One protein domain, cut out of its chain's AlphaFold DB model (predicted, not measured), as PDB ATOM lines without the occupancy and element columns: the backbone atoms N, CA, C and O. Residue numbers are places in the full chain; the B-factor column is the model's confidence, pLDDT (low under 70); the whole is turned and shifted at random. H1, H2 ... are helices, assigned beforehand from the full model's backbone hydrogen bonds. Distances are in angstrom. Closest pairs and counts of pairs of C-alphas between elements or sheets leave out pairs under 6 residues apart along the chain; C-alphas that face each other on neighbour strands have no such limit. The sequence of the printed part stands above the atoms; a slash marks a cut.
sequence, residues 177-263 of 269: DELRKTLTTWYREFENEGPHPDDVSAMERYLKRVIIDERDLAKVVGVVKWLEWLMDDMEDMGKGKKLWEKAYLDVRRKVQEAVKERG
ATOM      1  N   ASP A 177     316.208 107.505 219.946       88.56
ATOM      2  CA  ASP A 177     317.292 108.247 220.595       88.56
ATOM      3  C   ASP A 177     316.839 108.939 221.885       88.56
ATOM      4  O   ASP A 177     317.606 109.008 222.844       88.56
ATOM      5  N   GLU A 178     315.591 109.407 221.944       87.75
ATOM      6  CA  GLU A 178     315.001 109.924 223.183       87.75
ATOM      7  C   GLU A 178     314.891 108.823 224.238       87.75
ATOM      8  O   GLU A 178     315.325 109.036 225.366       87.75
ATOM      9  N   LEU A 179     314.401 107.632 223.864       88.00
ATOM     10  CA  LEU A 179     314.318 106.482 224.774       88.00
ATOM     11  C   LEU A 179     315.692 106.070 225.309       88.00
ATOM     12  O   LEU A 179     315.827 105.747 226.483       88.00
ATOM     13  N   ARG A 180     316.726 106.095 224.462       89.62
ATOM     14  CA  ARG A 180     318.098 105.802 224.896       89.62
ATOM     15  C   ARG A 180     318.588 106.808 225.925       89.62
ATOM     16  O   ARG A 180     319.131 106.402 226.946       89.62
ATOM     17  N   LYS A 181     318.376 108.103 225.675       90.50
ATOM     18  CA  LYS A 181     318.779 109.172 226.598       90.50
ATOM     19  C   LYS A 181     318.061 109.053 227.936       90.50
ATOM     20  O   LYS A 181     318.722 109.111 228.967       90.50
ATOM     21  N   THR A 182     316.744 108.846 227.929       89.31
ATOM     22  CA  THR A 182     315.982 108.697 229.175       89.31
ATOM     23  C   THR A 182     316.382 107.450 229.945       89.31
ATOM     24  O   THR A 182     316.538 107.528 231.158       89.31
ATOM     25  N   LEU A 183     316.629 106.330 229.259       90.00
ATOM     26  CA  LEU A 183     317.149 105.113 229.881       90.00
ATOM     27  C   LEU A 183     318.529 105.313 230.495       90.00
ATOM     28  O   LEU A 183     318.772 104.828 231.590       90.00
ATOM     29  N   THR A 184     319.423 106.040 229.825       90.06
ATOM     30  CA  THR A 184     320.744 106.353 230.377       90.06
ATOM     31  C   THR A 184     320.636 107.223 231.628       90.06
ATOM     32  O   THR A 184     321.339 106.955 232.598       90.06
ATOM     33  N   THR A 185     319.761 108.231 231.637       91.44
ATOM     34  CA  THR A 185     319.519 109.053 232.832       91.44
ATOM     35  C   THR A 185     318.930 108.215 233.966       91.44
ATOM     36  O   THR A 185     319.479 108.212 235.062       91.44
ATOM     37  N   TRP A 186     317.884 107.434 233.684       89.25
ATOM     38  CA  TRP A 186     317.232 106.570 234.669       89.25
ATOM     39  C   TRP A 186     318.195 105.526 235.250       89.25
ATOM     40  O   TRP A 186     318.248 105.326 236.457       89.25
ATOM     41  N   TYR A 187     319.023 104.903 234.412       84.94
ATOM     42  CA  TYR A 187     320.011 103.932 234.874       84.94
ATOM     43  C   TYR A 187     321.078 104.572 235.771       84.94
ATOM     44  O   TYR A 187     321.384 104.033 236.829       84.94
ATOM     45  N   ARG A 188     321.596 105.753 235.397       86.94
ATOM     46  CA  ARG A 188     322.593 106.487 236.197       86.94
ATOM     47  C   ARG A 188     322.050 106.963 237.544       86.94
ATOM     48  O   ARG A 188     322.796 106.995 238.515       86.94
ATOM     49  N   GLU A 189     320.780 107.350 237.608       87.00
ATOM     50  CA  GLU A 189     320.149 107.809 238.853       87.00
ATOM     51  C   GLU A 189     319.903 106.660 239.843       87.00
ATOM     52  O   GLU A 189     320.037 106.854 241.051       87.00
ATOM     53  N   PHE A 190     319.602 105.456 239.345       83.00
ATOM     54  CA  PHE A 190     319.196 104.302 240.161       83.00
ATOM     55  C   PHE A 190     320.178 103.120 240.091       83.00
ATOM     56  O   PHE A 190     319.805 101.967 240.320       83.00
ATOM     57  N   GLU A 191     321.448 103.380 239.793       80.81
ATOM     58  CA  GLU A 191     322.476 102.345 239.632       80.81
ATOM     59  C   GLU A 191     322.668 101.496 240.904       80.81
ATOM     60  O   GLU A 191     322.690 100.263 240.861       80.81
ATOM     61  N   ASN A 192     322.733 102.157 242.064       76.25
ATOM     62  CA  ASN A 192     323.030 101.511 243.345       76.25
ATOM     63  C   ASN A 192     321.815 100.820 243.985       76.25
ATOM     64  O   ASN A 192     321.966  99.797 244.659       76.25
ATOM     65  N   GLU A 193     320.619 101.375 243.783       82.38
ATOM     66  CA  GLU A 193     319.375 100.927 244.421       82.38
ATOM     67  C   GLU A 193     318.606  99.908 243.564       82.38
ATOM     68  O   GLU A 193     317.935  99.029 244.105       82.38
ATOM     69  N   GLY A 194     318.791  99.939 242.241       82.88
ATOM     70  CA  GLY A 194     318.017  99.141 241.292       82.88
ATOM     71  C   GLY A 194     316.781  99.889 240.772       82.88
ATOM     72  O   GLY A 194     316.377 100.903 241.342       82.88
ATOM     73  N   PRO A 195     316.154  99.407 239.687       88.00
ATOM     74  CA  PRO A 195     315.009 100.080 239.093       88.00
ATOM     75  C   PRO A 195     313.760  99.889 239.952       88.00
ATOM     76  O   PRO A 195     313.503  98.793 240.464       88.00
ATOM     77  N   HIS A 196     312.931 100.929 240.049       87.19
ATOM     78  CA  HIS A 196     311.645 100.820 240.728       87.19
ATOM     79  C   HIS A 196     310.707  99.871 239.948       87.19
ATOM     80  O   HIS A 196     310.575  99.994 238.725       87.19
ATOM     81  N   PRO A 197     310.020  98.918 240.611       86.19
ATOM     82  CA  PRO A 197     309.223  97.886 239.936       86.19
ATOM     83  C   PRO A 197     308.053  98.443 239.111       86.19
ATOM     84  O   PRO A 197     307.668  97.852 238.096       86.19
ATOM     85  N   ASP A 198     307.497  99.588 239.512       87.75
ATOM     86  CA  ASP A 198     306.421 100.244 238.763       87.75
ATOM     87  C   ASP A 198     306.910 100.810 237.425       87.75
ATOM     88  O   ASP A 198     306.218 100.665 236.413       87.75
ATOM     89  N   ASP A 199     308.122 101.366 237.388       88.44
ATOM     90  CA  ASP A 199     308.729 101.911 236.170       88.44
ATOM     91  C   ASP A 199     309.116 100.789 235.200       88.44
ATOM     92  O   ASP A 199     308.874 100.886 233.995       88.44
ATOM     93  N   VAL A 200     309.619  99.665 235.725       90.44
ATOM     94  CA  VAL A 200     309.844  98.440 234.936       90.44
ATOM     95  C   VAL A 200     308.526  97.961 234.326       90.44
ATOM     96  O   VAL A 200     308.445  97.710 233.123       90.44
ATOM     97  N   SER A 201     307.455  97.923 235.119       90.50
ATOM     98  CA  SER A 201     306.127  97.539 234.636       90.50
ATOM     99  C   SER A 201     305.580  98.520 233.588       90.50
ATOM    100  O   SER A 201     304.852  98.124 232.675       90.50
ATOM    101  N   ALA A 202     305.895  99.814 233.696       89.62
ATOM    102  CA  ALA A 202     305.549 100.810 232.686       89.62
ATOM    103  C   ALA A 202     306.325 100.577 231.376       89.62
ATOM    104  O   ALA A 202     305.715 100.577 230.303       89.62
ATOM    105  N   MET A 203     307.625 100.273 231.461       88.69
ATOM    106  CA  MET A 203     308.463  99.883 230.322       88.69
ATOM    107  C   MET A 203     307.935  98.639 229.613       88.69
ATOM    108  O   MET A 203     307.771  98.648 228.394       88.69
ATOM    109  N   GLU A 204     307.587  97.591 230.355       91.31
ATOM    110  CA  GLU A 204     307.008  96.372 229.785       91.31
ATOM    111  C   GLU A 204     305.712  96.653 229.016       91.31
ATOM    112  O   GLU A 204     305.532  96.193 227.884       91.31
ATOM    113  N   ARG A 205     304.806  97.440 229.612       90.88
ATOM    114  CA  ARG A 205     303.534  97.821 228.979       90.88
ATOM    115  C   ARG A 205     303.760  98.659 227.727       90.88
ATOM    116  O   ARG A 205     303.072  98.450 226.727       90.88
ATOM    117  N   TYR A 206     304.716  99.582 227.767       89.94
ATOM    118  CA  TYR A 206     305.073 100.393 226.613       89.94
ATOM    119  C   TYR A 206     305.640  99.541 225.478       89.94
ATOM    120  O   TYR A 206     305.113  99.587 224.366       89.94
ATOM    121  N   LEU A 207     306.647  98.708 225.752       90.56
ATOM    122  CA  LEU A 207     307.253  97.843 224.740       90.56
ATOM    123  C   LEU A 207     306.220  96.880 224.141       90.56
ATOM    124  O   LEU A 207     306.198  96.693 222.925       90.56
ATOM    125  N   LYS A 208     305.294  96.344 224.950       90.50
ATOM    126  CA  LYS A 208     304.164  95.545 224.449       90.50
ATOM    127  C   LYS A 208     303.311  96.328 223.442       90.50
ATOM    128  O   LYS A 208     303.003  95.799 222.373       90.50
ATOM    129  N   ARG A 209     302.969  97.587 223.733       88.19
ATOM    130  CA  ARG A 209     302.225  98.448 222.797       88.19
ATOM    131  C   ARG A 209     303.023  98.767 221.533       88.19
ATOM    132  O   ARG A 209     302.469  98.695 220.444       88.19
ATOM    133  N   VAL A 210     304.327  99.030 221.630       89.12
ATOM    134  CA  VAL A 210     305.185  99.244 220.446       89.12
ATOM    135  C   VAL A 210     305.168  98.017 219.520       89.12
ATOM    136  O   VAL A 210     305.112  98.154 218.297       89.12
ATOM    137  N   ILE A 211     305.138  96.802 220.074       89.12
ATOM    138  CA  ILE A 211     305.096  95.558 219.287       89.12
ATOM    139  C   ILE A 211     303.734  95.350 218.616       89.12
ATOM    140  O   ILE A 211     303.689  94.936 217.453       89.12
ATOM    141  N   ILE A 212     302.640  95.597 219.339       87.38
ATOM    142  CA  ILE A 212     301.276  95.318 218.868       87.38
ATOM    143  C   ILE A 212     300.780  96.434 217.940       87.38
ATOM    144  O   ILE A 212     300.347  96.151 216.818       87.38
ATOM    145  N   ASP A 213     300.898  97.684 218.387       84.56
ATOM    146  CA  ASP A 213     300.302  98.856 217.747       84.56
ATOM    147  C   ASP A 213     301.225  99.435 216.665       84.56
ATOM    148  O   ASP A 213     300.810  99.588 215.515       84.56
ATOM    149  N   GLU A 214     302.496  99.713 216.990       82.88
ATOM    150  CA  GLU A 214     303.451 100.284 216.018       82.88
ATOM    151  C   GLU A 214     304.086  99.229 215.112       82.88
ATOM    152  O   GLU A 214     304.504  99.538 213.995       82.88
ATOM    153  N   ARG A 215     304.145  97.977 215.584       84.25
ATOM    154  CA  ARG A 215     304.819  96.844 214.931       84.25
ATOM    155  C   ARG A 215     306.317  97.048 214.707       84.25
ATOM    156  O   ARG A 215     306.910  96.327 213.897       84.25
ATOM    157  N   ASP A 216     306.929  97.957 215.460       87.38
ATOM    158  CA  ASP A 216     308.339  98.315 215.341       87.38
ATOM    159  C   ASP A 216     309.212  97.471 216.281       87.38
ATOM    160  O   ASP A 216     309.454  97.803 217.439       87.38
ATOM    161  N   LEU A 217     309.694  96.340 215.762       88.94
ATOM    162  CA  LEU A 217     310.608  95.460 216.496       88.94
ATOM    163  C   LEU A 217     312.017  96.045 216.593       88.94
ATOM    164  O   LEU A 217     312.730  95.742 217.544       88.94
ATOM    165  N   ALA A 218     312.432  96.858 215.616       88.88
ATOM    166  CA  ALA A 218     313.776  97.422 215.590       88.88
ATOM    167  C   ALA A 218     313.970  98.384 216.764       88.88
ATOM    168  O   ALA A 218     315.003  98.340 217.430       88.88
ATOM    169  N   LYS A 219     312.938  99.177 217.073       88.69
ATOM    170  CA  LYS A 219     312.910 100.030 218.264       88.69
ATOM    171  C   LYS A 219     313.045  99.225 219.549       88.69
ATOM    172  O   LYS A 219     313.893  99.540 220.375       88.69
ATOM    173  N   VAL A 220     312.267  98.153 219.686       90.50
ATOM    174  CA  VAL A 220     312.275  97.304 220.885       90.50
ATOM    175  C   VAL A 220     313.630  96.630 221.080       90.50
ATOM    176  O   VAL A 220     314.206  96.731 222.157       90.50
ATOM    177  N   VAL A 221     314.183  96.005 220.036       91.75
ATOM    178  CA  VAL A 221     315.522  95.391 220.094       91.75
ATOM    179  C   VAL A 221     316.581  96.444 220.408       91.75
ATOM    180  O   VAL A 221     317.471  96.193 221.211       91.75
ATOM    181  N   GLY A 222     316.479  97.630 219.804       90.88
ATOM    182  CA  GLY A 222     317.402  98.733 220.051       90.88
ATOM    183  C   GLY A 222     317.387  99.219 221.499       90.88
ATOM    184  O   GLY A 222     318.447  99.536 222.026       90.88
ATOM    185  N   VAL A 223     316.215  99.248 222.138       91.25
ATOM    186  CA  VAL A 223     316.047  99.615 223.551       91.25
ATOM    187  C   VAL A 223     316.573  98.520 224.480       91.25
ATOM    188  O   VAL A 223     317.335  98.817 225.394       91.25
ATOM    189  N   VAL A 224     316.217  97.259 224.227       91.19
ATOM    190  CA  VAL A 224     316.653  96.116 225.048       91.19
ATOM    191  C   VAL A 224     318.176  95.968 225.003       91.19
ATOM    192  O   VAL A 224     318.810  95.923 226.051       91.19
ATOM    193  N   LYS A 225     318.783  96.016 223.811       91.81
ATOM    194  CA  LYS A 225     320.248  95.974 223.662       91.81
ATOM    195  C   LYS A 225     320.951  97.183 224.268       91.81
ATOM    196  O   LYS A 225     322.085  97.074 224.708       91.81
ATOM    197  N   TRP A 226     320.304  98.348 224.265       91.69
ATOM    198  CA  TRP A 226     320.856  99.530 224.925       91.69
ATOM    199  C   TRP A 226     320.907  99.351 226.441       91.69
ATOM    200  O   TRP A 226     321.903  99.701 227.061       91.69
ATOM    201  N   LEU A 227     319.856  98.770 227.027       88.88
ATOM    202  CA  LEU A 227     319.817  98.456 228.452       88.88
ATOM    203  C   LEU A 227     320.858  97.387 228.826       88.88
ATOM    204  O   LEU A 227     321.518  97.524 229.847       88.88
ATOM    205  N   GLU A 228     321.055  96.378 227.973       89.75
ATOM    206  CA  GLU A 228     322.131  95.387 228.125       89.75
ATOM    207  C   GLU A 228     323.514  96.038 228.109       89.75
ATOM    208  O   GLU A 228     324.313  95.804 229.010       89.75
ATOM    209  N   TRP A 229     323.770  96.910 227.128       90.88
ATOM    210  CA  TRP A 229     325.026  97.652 227.039       90.88
ATOM    211  C   TRP A 229     325.273  98.519 228.283       90.88
ATOM    212  O   TRP A 229     326.378  98.504 228.816       90.88
ATOM    213  N   LEU A 230     324.246  99.213 228.793       88.00
ATOM    214  CA  LEU A 230     324.349 100.008 230.025       88.00
ATOM    215  C   LEU A 230     324.730  99.160 231.247       88.00
ATOM    216  O   LEU A 230     325.446  99.638 232.118       88.00
ATOM    217  N   MET A 231     324.260  97.912 231.315       83.12
ATOM    218  CA  MET A 231     324.578  97.004 232.417       83.12
ATOM    219  C   MET A 231     325.967  96.355 232.313       83.12
ATOM    220  O   MET A 231     326.514  95.932 233.337       83.12
ATOM    221  N   ASP A 232     326.504  96.221 231.100       83.38
ATOM    222  CA  ASP A 232     327.817  95.616 230.842       83.38
ATOM    223  C   ASP A 232     328.963  96.626 231.045       83.38
ATOM    224  O   ASP A 232     330.042  96.248 231.490       83.38
ATOM    225  N   ASP A 233     328.705  97.919 230.806       78.06
ATOM    226  CA  ASP A 233     329.679  99.018 230.951       78.06
ATOM    227  C   ASP A 233     330.166  99.231 232.402       78.06
ATOM    228  O   ASP A 233     331.229  99.806 232.620       78.06
ATOM    229  N   MET A 234     329.428  98.743 233.410       59.47
ATOM    230  CA  MET A 234     329.744  98.965 234.827       59.47
ATOM    231  C   MET A 234     330.197  97.672 235.526       59.47
ATOM    232  O   MET A 234     329.442  96.698 235.662       59.47
ATOM    233  N   GLU A 235     331.435  97.672 236.028       61.03
ATOM    234  CA  GLU A 235     332.071  96.571 236.780       61.03
ATOM    235  C   GLU A 235     331.497  96.367 238.201       61.03
ATOM    236  O   GLU A 235     331.934  95.477 238.936       61.03
ATOM    237  N   ASP A 236     330.480  97.134 238.601       58.84
ATOM    238  CA  ASP A 236     329.984  97.126 239.974       58.84
ATOM    239  C   ASP A 236     329.122  95.896 240.296       58.84
ATOM    240  O   ASP A 236     327.951  95.759 239.933       58.84
ATOM    241  N   MET A 237     329.705  94.990 241.086       57.94
ATOM    242  CA  MET A 237     329.095  93.777 241.658       57.94
ATOM    243  C   MET A 237     328.100  94.087 242.800       57.94
ATOM    244  O   MET A 237     327.955  93.320 243.760       57.94
ATOM    245  N   GLY A 238     327.423  95.235 242.727       72.44
ATOM    246  CA  GLY A 238     326.467  95.715 243.719       72.44
ATOM    247  C   GLY A 238     325.125  94.972 243.687       72.44
ATOM    248  O   GLY A 238     324.760  94.301 242.720       72.44
ATOM    249  N   LYS A 239     324.338  95.113 244.764       77.62
ATOM    250  CA  LYS A 239     322.957  94.588 244.823       77.62
ATOM    251  C   LYS A 239     322.063  95.227 243.749       77.62
ATOM    252  O   LYS A 239     321.217  94.523 243.201       77.62
ATOM    253  N   GLY A 240     322.303  96.498 243.410       80.88
ATOM    254  CA  GLY A 240     321.613  97.221 242.339       80.88
ATOM    255  C   GLY A 240     321.738  96.534 240.978       80.88
ATOM    256  O   GLY A 240     320.719  96.274 240.341       80.88
ATOM    257  N   LYS A 241     322.945  96.098 240.581       82.12
ATOM    258  CA  LYS A 241     323.167  95.377 239.312       82.12
ATOM    259  C   LYS A 241     322.330  94.101 239.204       82.12
ATOM    260  O   LYS A 241     321.717  93.857 238.172       82.12
ATOM    261  N   LYS A 242     322.215  93.324 240.288       85.56
ATOM    262  CA  LYS A 242     321.377  92.107 240.318       85.56
ATOM    263  C   LYS A 242     319.884  92.416 240.190       85.56
ATOM    264  O   LYS A 242     319.141  91.631 239.602       85.56
ATOM    265  N   LEU A 243     319.431  93.535 240.755       89.44
ATOM    266  CA  LEU A 243     318.044  93.988 240.621       89.44
ATOM    267  C   LEU A 243     317.757  94.462 239.193       89.44
ATOM    268  O   LEU A 243     316.733  94.079 238.629       89.44
ATOM    269  N   TRP A 244     318.687  95.204 238.589       88.62
ATOM    270  CA  TRP A 244     318.639  95.578 237.174       88.62
ATOM    271  C   TRP A 244     318.644  94.359 236.251       88.62
ATOM    272  O   TRP A 244     317.830  94.290 235.337       88.62
ATOM    273  N   GLU A 245     319.477  93.357 236.528       89.19
ATOM    274  CA  GLU A 245     319.519  92.111 235.759       89.19
ATOM    275  C   GLU A 245     318.212  91.329 235.855       89.19
ATOM    276  O   GLU A 245     317.673  90.877 234.844       89.19
ATOM    277  N   LYS A 246     317.634  91.237 237.055       91.12
ATOM    278  CA  LYS A 246     316.316  90.630 237.234       91.12
ATOM    279  C   LYS A 246     315.236  91.384 236.449       91.12
ATOM    280  O   LYS A 246     314.461  90.750 235.737       91.12
ATOM    281  N   ALA A 247     315.213  92.713 236.538       91.00
ATOM    282  CA  ALA A 247     314.271  93.544 235.792       91.00
ATOM    283  C   ALA A 247     314.454  93.396 234.272       91.00
ATOM    284  O   ALA A 247     313.478  93.265 233.537       91.00
ATOM    285  N   TYR A 248     315.697  93.335 233.793       90.94
ATOM    286  CA  TYR A 248     316.023  93.104 232.387       90.94
ATOM    287  C   TYR A 248     315.493  91.755 231.885       90.94
ATOM    288  O   TYR A 248     314.901  91.675 230.805       90.94
ATOM    289  N   LEU A 249     315.645  90.693 232.682       91.62
ATOM    290  CA  LEU A 249     315.098  89.372 232.367       91.62
ATOM    291  C   LEU A 249     313.564  89.379 232.320       91.62
ATOM    292  O   LEU A 249     312.975  88.744 231.439       91.62
ATOM    293  N   ASP A 250     312.919  90.103 233.232       91.62
ATOM    294  CA  ASP A 250     311.463  90.271 233.253       91.62
ATOM    295  C   ASP A 250     310.973  91.004 231.992       91.62
ATOM    296  O   ASP A 250     310.114  90.480 231.268       91.62
ATOM    297  N   VAL A 251     311.642  92.100 231.615       92.12
ATOM    298  CA  VAL A 251     311.377  92.837 230.371       92.12
ATOM    299  C   VAL A 251     311.579  91.948 229.141       92.12
ATOM    300  O   VAL A 251     310.693  91.884 228.284       92.12
ATOM    301  N   ARG A 252     312.689  91.197 229.040       91.88
ATOM    302  CA  ARG A 252     312.942  90.270 227.912       91.88
ATOM    303  C   ARG A 252     311.850  89.219 227.784       91.88
ATOM    304  O   ARG A 252     311.371  88.957 226.679       91.88
ATOM    305  N   ARG A 253     311.423  88.636 228.905       92.88
ATOM    306  CA  ARG A 253     310.341  87.645 228.939       92.88
ATOM    307  C   ARG A 253     309.038  88.237 228.408       92.88
ATOM    308  O   ARG A 253     308.382  87.612 227.575       92.88
ATOM    309  N   LYS A 254     308.688  89.449 228.846       91.88
ATOM    310  CA  LYS A 254     307.462  90.144 228.433       91.88
ATOM    311  C   LYS A 254     307.483  90.587 226.978       91.88
ATOM    312  O   LYS A 254     306.484  90.425 226.278       91.88
ATOM    313  N   VAL A 255     308.625  91.057 226.488       92.19
ATOM    314  CA  VAL A 255     308.816  91.346 225.063       92.19
ATOM    315  C   VAL A 255     308.652  90.070 224.237       92.19
ATOM    316  O   VAL A 255     307.923  90.074 223.248       92.19
ATOM    317  N   GLN A 256     309.258  88.955 224.650       91.69
ATOM    318  CA  GLN A 256     309.148  87.684 223.932       91.69
ATOM    319  C   GLN A 256     307.711  87.129 223.920       91.69
ATOM    320  O   GLN A 256     307.285  86.565 222.908       91.69
ATOM    321  N   GLU A 257     306.961  87.310 225.010       92.31
ATOM    322  CA  GLU A 257     305.526  87.008 225.098       92.31
ATOM    323  C   GLU A 257     304.727  87.860 224.097       92.31
ATOM    324  O   GLU A 257     303.993  87.308 223.281       92.31
ATOM    325  N   ALA A 258     304.950  89.178 224.063       90.69
ATOM    326  CA  ALA A 258     304.286  90.088 223.126       90.69
ATOM    327  C   ALA A 258     304.631  89.801 221.647       90.69
ATOM    328  O   ALA A 258     303.773  89.888 220.766       90.69
ATOM    329  N   VAL A 259     305.875  89.408 221.351       90.88
ATOM    330  CA  VAL A 259     306.297  88.975 220.005       90.88
ATOM    331  C   VAL A 259     305.567  87.691 219.595       90.88
ATOM    332  O   VAL A 259     305.098  87.586 218.458       90.88
ATOM    333  N   LYS A 260     305.407  86.738 220.525       90.19
ATOM    334  CA  LYS A 260     304.662  85.495 220.289       90.19
ATOM    335  C   LYS A 260     303.163  85.749 220.110       90.19
ATOM    336  O   LYS A 260     302.571  85.160 219.211       90.19
ATOM    337  N   GLU A 261     302.563  86.642 220.901       89.44
ATOM    338  CA  GLU A 261     301.167  87.086 220.735       89.44
ATOM    339  C   GLU A 261     300.925  87.681 219.341       89.44
ATOM    340  O   GLU A 261     299.888  87.444 218.724       89.44
ATOM    341  N   ARG A 262     301.916  88.398 218.794       86.31
ATOM    342  CA  ARG A 262     301.873  88.915 217.420       86.31
ATOM    343  C   ARG A 262     302.000  87.817 216.345       86.31
ATOM    344  O   ARG A 262     301.761  88.087 215.168       86.31
ATOM    345  N   GLY A 263     302.368  86.592 216.714       86.31
ATOM    346  CA  GLY A 263     302.598  85.483 215.783       86.31
ATOM    347  C   GLY A 263     303.980  85.505 215.127       86.31
ATOM    348  O   GLY A 263     304.185  84.867 214.095       86.31
TER     349      GLY A 263
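AT A GLANCE: This is residues 177 to 263 of the 269 residues of the protein "REV1_C domain-containing protein" of Monilinia fructigena (UniProt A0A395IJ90). Look first for H4, the longest helix, which runs lengthwise in an up-and-down bundle with H2 and H3, each helix running against the one before it; H1 packs on H3 as a fourth helix, away from H4. H2 and H3 form a hairpin that meets near its tight link and opens out from there. The printed part has 87 residues with four named helices in the order H1, H2, H3, H4 and no named strand, in the class all helix. It is compact, with a radius of gyration of the C-alphas of 12.8 A, and elongated, spanning 38 by 23 by 20 A.

HOW THE PARTS SIT: Start at H4, residues 239 to 261. It touches H2, residues 197 to 214, the same way at a shallow tilt of 27 degrees; find their closest C-alphas at Lys 208 and Ala 258, 5.6 A apart. H4 also touches H3, residues 217 to 232, in a hairpin, opposite ways at a shallow tilt of 16 degrees; H3 does so with residues 224 to 231 alone, and the closest C-alphas, of Met 231 and Lys 241, are 7.2 A apart. H3 is the hub, touching three helices. In the hairpin of H2 and H3, at a shallow tilt of 29 degrees, residues 207 to 211 touch residues 217 to 220; the closest C-alphas, of Ile 211 and Leu 217, are 6.2 A apart. H1, residues 177 to 189, touches residues 223 to 230 of H3, the same way at a shallow tilt of 28 degrees, with the C-alphas of Arg 180 and Val 223 closest at 6.7 A. H1 is apart from H2 and H4. In H1, H2, H3 and H4 every O i to N i+4 pair is within hydrogen-bond range.

IN THESE COORDINATES: Find C-alpha 239 at (322.957, 94.588, 244.823); from there H4 runs 33.3 A to C-alpha 261 at (301.167, 87.086, 220.735). H2 measures 24.7 A, H3 22.4 A and H1 18.5 A, the last beginning at C-alpha 177, (317.292, 108.247, 220.595).

THE WHOLE: The C-alphas farthest apart are those of Asp 236 and Gly 263, 38.4 A. The printed part has no cut, and no link is long. Look at residues 234 to 237, in the short link from H3 to H4, for pLDDT under 70; the mean of the printed part is 86.8.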